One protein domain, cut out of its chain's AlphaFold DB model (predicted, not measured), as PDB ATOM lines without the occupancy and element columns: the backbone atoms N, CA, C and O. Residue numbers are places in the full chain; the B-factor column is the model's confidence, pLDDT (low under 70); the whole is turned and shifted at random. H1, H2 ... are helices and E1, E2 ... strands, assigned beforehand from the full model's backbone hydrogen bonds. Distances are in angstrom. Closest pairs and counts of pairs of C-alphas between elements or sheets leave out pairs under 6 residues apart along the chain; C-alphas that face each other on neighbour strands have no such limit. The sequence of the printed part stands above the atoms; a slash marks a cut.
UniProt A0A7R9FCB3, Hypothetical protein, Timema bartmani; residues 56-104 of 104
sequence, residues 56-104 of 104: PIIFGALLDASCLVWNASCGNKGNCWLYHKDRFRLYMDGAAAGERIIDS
ATOM      1  N   PRO A  56      13.220  49.346  87.006       83.75
ATOM      2  CA  PRO A  56      12.525  48.987  88.239       83.75
ATOM      3  C   PRO A  56      11.046  48.636  88.033       83.75
ATOM      4  O   PRO A  56      10.528  47.822  88.792       83.75
ATOM      5  N   ILE A  57      10.359  49.196  87.026       89.19
ATOM      6  CA  ILE A  57       8.955  48.845  86.739       89.19
ATOM      7  C   ILE A  57       8.852  47.396  86.261       89.19
ATOM      8  O   ILE A  57       8.047  46.627  86.787       89.19
ATOM      9  N   ILE A  58       9.679  47.012  85.286       85.75
ATOM     10  CA  ILE A  58       9.730  45.643  84.773       85.75
ATOM     11  C   ILE A  58      10.176  44.718  85.894       85.75
ATOM     12  O   ILE A  58       9.516  43.714  86.122       85.75
ATOM     13  N   PHE A  59      11.222  45.077  86.646       84.44
ATOM     14  CA  PHE A  59      11.684  44.281  87.783       84.44
ATOM     15  C   PHE A  59      10.587  44.067  88.837       84.44
ATOM     16  O   PHE A  59      10.413  42.947  89.313       84.44
ATOM     17  N   GLY A  60       9.795  45.095  89.153       86.94
ATOM     18  CA  GLY A  60       8.637  44.980  90.043       86.94
ATOM     19  C   GLY A  60       7.575  44.019  89.502       86.94
ATOM     20  O   GLY A  60       7.168  43.094  90.200       86.94
ATOM     21  N   ALA A  61       7.196  44.162  88.229       85.00
ATOM     22  CA  ALA A  61       6.236  43.264  87.581       85.00
ATOM     23  C   ALA A  61       6.744  41.814  87.498       85.00
ATOM     24  O   ALA A  61       5.976  40.858  87.597       85.00
ATOM     25  N   LEU A  62       8.052  41.641  87.333       83.94
ATOM     26  CA  LEU A  62       8.722  40.353  87.273       83.94
ATOM     27  C   LEU A  62       8.723  39.638  88.626       83.94
ATOM     28  O   LEU A  62       8.481  38.430  88.700       83.94
ATOM     29  N   LEU A  63       8.986  40.392  89.696       84.50
ATOM     30  CA  LEU A  63       8.893  39.907  91.067       84.50
ATOM     31  C   LEU A  63       7.470  39.433  91.358       84.50
ATOM     32  O   LEU A  63       7.300  38.289  91.785       84.50
ATOM     33  N   ASP A  64       6.469  40.241  91.007       85.19
ATOM     34  CA  ASP A  64       5.055  39.882  91.138       85.19
ATOM     35  C   ASP A  64       4.694  38.634  90.307       85.19
ATOM     36  O   ASP A  64       3.994  37.743  90.790       85.19
ATOM     37  N   ALA A  65       5.224  38.502  89.084       82.38
ATOM     38  CA  ALA A  65       4.990  37.349  88.207       82.38
ATOM     39  C   ALA A  65       5.677  36.052  88.681       82.38
ATOM     40  O   ALA A  65       5.245  34.946  88.342       82.38
ATOM     41  N   SER A  66       6.765  36.164  89.448       85.81
ATOM     42  CA  SER A  66       7.483  35.020  90.024       85.81
ATOM     43  C   SER A  66       6.903  34.544  91.363       85.81
ATOM     44  O   SER A  66       7.391  33.555  91.925       85.81
ATOM     45  N   CYS A  67       5.866  35.221  91.865       86.56
ATOM     46  CA  CYS A  67       5.225  34.883  93.123       86.56
ATOM     47  C   CYS A  67       4.455  33.555  93.045       86.56
ATOM     48  O   CYS A  67       3.569  33.373  92.210       86.56
ATOM     49  N   LEU A  68       4.773  32.633  93.959       82.38
ATOM     50  CA  LEU A  68       4.056  31.367  94.146       82.38
ATOM     51  C   LEU A  68       2.957  31.482  95.207       82.38
ATOM     52  O   LEU A  68       1.871  30.937  95.033       82.38
ATOM     53  N   VAL A  69       3.252  32.163  96.322       82.25
ATOM     54  CA  VAL A  69       2.356  32.272  97.483       82.25
ATOM     55  C   VAL A  69       2.250  33.727  97.923       82.25
ATOM     56  O   VAL A  69       3.191  34.299  98.482       82.25
ATOM     57  N   TRP A  70       1.073  34.305  97.696       82.94
ATOM     58  CA  TRP A  70       0.722  35.649  98.141       82.94
ATOM     59  C   TRP A  70       0.358  35.648  99.627       82.94
ATOM     60  O   TRP A  70      -0.451  34.830 100.065       82.94
ATOM     61  N   ASN A  71       0.904  36.591 100.400       75.19
ATOM     62  CA  ASN A  71       0.406  36.843 101.748       75.19
ATOM     63  C   ASN A  71      -0.927  37.587 101.658       75.19
ATOM     64  O   ASN A  71      -0.962  38.740 101.225       75.19
ATOM     65  N   ALA A  72      -2.013  36.938 102.058       72.38
ATOM     66  CA  ALA A  72      -3.314  37.573 102.171       72.38
ATOM     67  C   ALA A  72      -3.569  37.925 103.640       72.38
ATOM     68  O   ALA A  72      -3.900  37.055 104.442       72.38
ATOM     69  N   SER A  73      -3.442  39.206 103.992       70.88
ATOM     70  CA  SER A  73      -3.904  39.704 105.291       70.88
ATOM     71  C   SER A  73      -5.270  40.359 105.089       70.88
ATOM     72  O   SER A  73      -5.400  41.295 104.300       70.88
ATOM     73  N   CYS A  74      -6.307  39.819 105.735       70.88
ATOM     74  CA  CYS A  74      -7.698  40.282 105.619       70.88
ATOM     75  C   CYS A  74      -8.246  40.364 104.175       70.88
ATOM     76  O   CYS A  74      -9.020  41.262 103.855       70.88
ATOM     77  N   GLY A  75      -7.851  39.440 103.289       75.12
ATOM     78  CA  GLY A  75      -8.362  39.362 101.911       75.12
ATOM     79  C   GLY A  75      -7.689  40.301 100.899       75.12
ATOM     80  O   GLY A  75      -7.986  40.212  99.710       75.12
ATOM     81  N   ASN A  76      -6.746  41.145 101.333       75.38
ATOM     82  CA  ASN A  76      -5.958  42.003 100.446       75.38
ATOM     83  C   ASN A  76      -4.622  41.350 100.072       75.38
ATOM     84  O   ASN A  76      -3.966  40.727 100.911       75.38
ATOM     85  N   LYS A  77      -4.213  41.512  98.806       75.31
ATOM     86  CA  LYS A  77      -2.930  41.017  98.284       75.31
ATOM     87  C   LYS A  77      -1.790  41.836  98.901       75.31
ATOM     88  O   LYS A  77      -1.670  43.023  98.617       75.31
ATOM     89  N   GLY A  78      -1.007  41.218  99.781       78.50
ATOM     90  CA  GLY A  78       0.182  41.805 100.396       78.50
ATOM     91  C   GLY A  78       1.471  41.355  99.709       78.50
ATOM     92  O   GLY A  78       1.471  40.973  98.543       78.50
ATOM     93  N   ASN A  79       2.583  41.369 100.445       79.56
ATOM     94  CA  ASN A  79       3.883  40.956  99.914       79.56
ATOM     95  C   ASN A  79       3.945  39.436  99.652       79.56
ATOM     96  O   ASN A  79       3.340  38.649 100.387       79.56
ATOM     97  N   CYS A  80       4.700  39.000  98.646       85.62
ATOM     98  CA  CYS A  80       4.857  37.575  98.361       85.62
ATOM     99  C   CYS A  80       5.882  36.920  99.307       85.62
ATOM    100  O   CYS A  80       6.945  37.484  99.567       85.62
ATOM    101  N   TRP A  81       5.562  35.735  99.847       80.19
ATOM    102  CA  TRP A  81       6.450  35.000 100.773       80.19
ATOM    103  C   TRP A  81       7.427  34.084 100.048       80.19
ATOM    104  O   TRP A  81       8.560  33.899 100.494       80.19
ATOM    105  N   LEU A  82       6.973  33.479  98.950       84.12
ATOM    106  CA  LEU A  82       7.731  32.469  98.228       84.12
ATOM    107  C   LEU A  82       7.817  32.828  96.747       84.12
ATOM    108  O   LEU A  82       6.806  32.867  96.045       84.12
ATOM    109  N   TYR A  83       9.046  33.035  96.283       85.50
ATOM    110  CA  TYR A  83       9.370  33.366  94.898       85.50
ATOM    111  C   TYR A  83      10.033  32.178  94.193       85.50
ATOM    112  O   TYR A  83      10.854  31.463  94.780       85.50
ATOM    113  N   HIS A  84       9.702  31.972  92.917       86.25
ATOM    114  CA  HIS A  84      10.282  30.902  92.103       86.25
ATOM    115  C   HIS A  84      11.677  31.300  91.590       86.25
ATOM    116  O   HIS A  84      11.809  32.138  90.697       86.25
ATOM    117  N   LYS A  85      12.731  30.668  92.124       82.38
ATOM    118  CA  LYS A  85      14.134  31.019  91.823       82.38
ATOM    119  C   LYS A  85      14.513  30.851  90.343       82.38
ATOM    120  O   LYS A  85      15.220  31.697  89.807       82.38
ATOM    121  N   ASP A  86      14.033  29.798  89.682       85.25
ATOM    122  CA  ASP A  86      14.392  29.508  88.282       85.25
ATOM    123  C   ASP A  86      13.793  30.519  87.303       85.25
ATOM    124  O   ASP A  86      14.468  30.970  86.383       85.25
ATOM    125  N   ARG A  87      12.541  30.936  87.541       81.00
ATOM    126  CA  ARG A  87      11.893  31.978  86.735       81.00
ATOM    127  C   ARG A  87      12.593  33.316  86.921       81.00
ATOM    128  O   ARG A  87      12.881  33.983  85.939       81.00
ATOM    129  N   PHE A  88      12.920  33.671  88.163       82.56
ATOM    130  CA  PHE A  88      13.666  34.893  88.451       82.56
ATOM    131  C   PHE A  88      15.016  34.928  87.719       82.56
ATOM    132  O   PHE A  88      15.337  35.929  87.087       82.56
ATOM    133  N   ARG A  89      15.772  33.821  87.735       84.31
ATOM    134  CA  ARG A  89      17.037  33.698  86.992       84.31
ATOM    135  C   ARG A  89      16.850  33.864  85.488       84.31
ATOM    136  O   ARG A  89      17.496  34.721  84.908       84.31
ATOM    137  N   LEU A  90      15.918  33.124  84.886       82.06
ATOM    138  CA  LEU A  90      15.632  33.213  83.449       82.06
ATOM    139  C   LEU A  90      15.291  34.632  82.999       82.06
ATOM    140  O   LEU A  90      15.702  35.059  81.926       82.06
ATOM    141  N   TYR A  91      14.551  35.370  83.817       82.50
ATOM    142  CA  TYR A  91      14.206  36.742  83.502       82.50
ATOM    143  C   TYR A  91      15.373  37.719  83.678       82.50
ATOM    144  O   TYR A  91      15.531  38.608  82.849       82.50
ATOM    145  N   MET A  92      16.195  37.560  84.719       81.75
ATOM    146  CA  MET A  92      17.390  38.391  84.917       81.75
ATOM    147  C   MET A  92      18.440  38.126  83.832       81.75
ATOM    148  O   MET A  92      18.984  39.064  83.252       81.75
ATOM    149  N   ASP A  93      18.670  36.854  83.508       84.56
ATOM    150  CA  ASP A  93      19.580  36.434  82.444       84.56
ATOM    151  C   ASP A  93      19.043  36.857  81.068       84.56
ATOM    152  O   ASP A  93      19.801  37.321  80.218       84.56
ATOM    153  N   GLY A  94      17.726  36.767  80.859       79.88
ATOM    154  CA  GLY A  94      17.051  37.231  79.648       79.88
ATOM    155  C   GLY A  94      17.094  38.750  79.476       79.88
ATOM    156  O   GLY A  94      17.311  39.224  78.364       79.88
ATOM    157  N   ALA A  95      16.956  39.519  80.558       78.62
ATOM    158  CA  ALA A  95      17.097  40.974  80.530       78.62
ATOM    159  C   ALA A  95      18.536  41.390  80.183       78.62
ATOM    160  O   ALA A  95      18.739  42.217  79.296       78.62
ATOM    161  N   ALA A  96      19.534  40.749  80.800       79.12
ATOM    162  CA  ALA A  96      20.943  40.990  80.495       79.12
ATOM    163  C   ALA A  96      21.325  40.559  79.067       79.12
ATOM    164  O   ALA A  96      22.155  41.192  78.417       79.12
ATOM    165  N   ALA A  97      20.728  39.479  78.552       79.38
ATOM    166  CA  ALA A  97      20.889  39.077  77.158       79.38
ATOM    167  C   ALA A  97      20.208  40.063  76.194       79.38
ATOM    168  O   ALA A  97      20.739  40.321  75.119       79.38
ATOM    169  N   GLY A  98      19.071  40.642  76.588       75.00
ATOM    170  CA  GLY A  98      18.347  41.648  75.813       75.00
ATOM    171  C   GLY A  98      19.156  42.924  75.580       75.00
ATOM    172  O   GLY A  98      19.237  43.379  74.443       75.00
ATOM    173  N   GLU A  99      19.825  43.449  76.610       68.12
ATOM    174  CA  GLU A  99      20.752  44.584  76.447       68.12
ATOM    175  C   GLU A  99      21.872  44.263  75.452       68.12
ATOM    176  O   GLU A  99      22.182  45.071  74.583       68.12
ATOM    177  N   ARG A 100      22.412  43.038  75.493       66.31
ATOM    178  CA  ARG A 100      23.439  42.610  74.534       66.31
ATOM    179  C   ARG A 100      22.946  42.486  73.097       66.31
ATOM    180  O   ARG A 100      23.765  42.581  72.195       66.31
ATOM    181  N   ILE A 101      21.654  42.246  72.878       68.25
ATOM    182  CA  ILE A 101      21.068  42.209  71.531       68.25
ATOM    183  C   ILE A 101      20.889  43.627  70.984       68.25
ATOM    184  O   ILE A 101      21.022  43.831  69.785       68.25
ATOM    185  N   ILE A 102      20.590  44.600  71.847       67.94
ATOM    186  CA  ILE A 102      20.412  46.002  71.448       67.94
ATOM    187  C   ILE A 102      21.759  46.641  71.070       67.94
ATOM    188  O   ILE A 102      21.799  47.474  70.169       67.94
ATOM    189  N   ASP A 103      22.845  46.216  71.721       59.31
ATOM    190  CA  ASP A 103      24.218  46.665  71.443       59.31
ATOM    191  C   ASP A 103      24.976  45.805  70.397       59.31
ATOM    192  O   ASP A 103      26.166  46.045  70.169       59.31
ATOM    193  N   SER A 104      24.334  44.803  69.773       50.56
ATOM    194  CA  SER A 104      24.938  43.929  68.743       50.56
ATOM    195  C   SER A 104      24.550  44.316  67.322       50.56
ATOM    196  O   SER A 104      25.368  43.973  66.436       50.56
TER     197      SER A 104
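AT A GLANCE: This is residues 56 to 104 of the 104 residues of the protein "Hypothetical protein" of Timema bartmani (UniProt A0A7R9FCB3). A two-strand hairpin, E1 and E2, makes one end of a long, thin shape, and the long helix H2 runs off to the other, where residues 96 to 104 stick out. The shorter helix H1 folds in beside the first turns of H2. The printed part has 49 residues, with H1, E1, E2 and H2 in chain order, an antiparallel sheet E1 - E2, and mixed class. It is loose, with a radius of gyration of the C-alphas of 13.8 A, spanning 49 by 20 by 9 A.

HOW THE PARTS SIT: H1, residues 56 to 65, only just touches H2, residues 85 to 102, with 3 pairs of C-alphas within 8 A; H2 does so with residues 88 to 91 alone. The closest C-alphas, of Leu 63 and Phe 88, are 7.4 A apart. The two run opposite ways at a shallow tilt of 34.7 degrees, only just short of steep. E1, residues 67 to 73, and E2, residues 76 to 83, form an antiparallel hairpin; N 68 and O 82 are within hydrogen-bond range at 2.9 A. E2 bends by 56 degrees at residue 79. In H1 and H2 every O i to N i+4 pair is within range.

IN THESE COORDINATES: H1 begins at C-alpha 56 (12.525, 48.987, 88.239). H2, 26.1 A long from first to last C-alpha, ends at C-alpha 102 (20.412, 46.002, 71.448); H1 measures 13.9 A, E1 16.0 A and E2 18.4 A.

THE WHOLE: The two C-alphas farthest apart, of Cys 74 and Ser 104, are 49.4 A apart. The printed part has no cut, and no link is long. Residues 99 to 104 have pLDDT under 70.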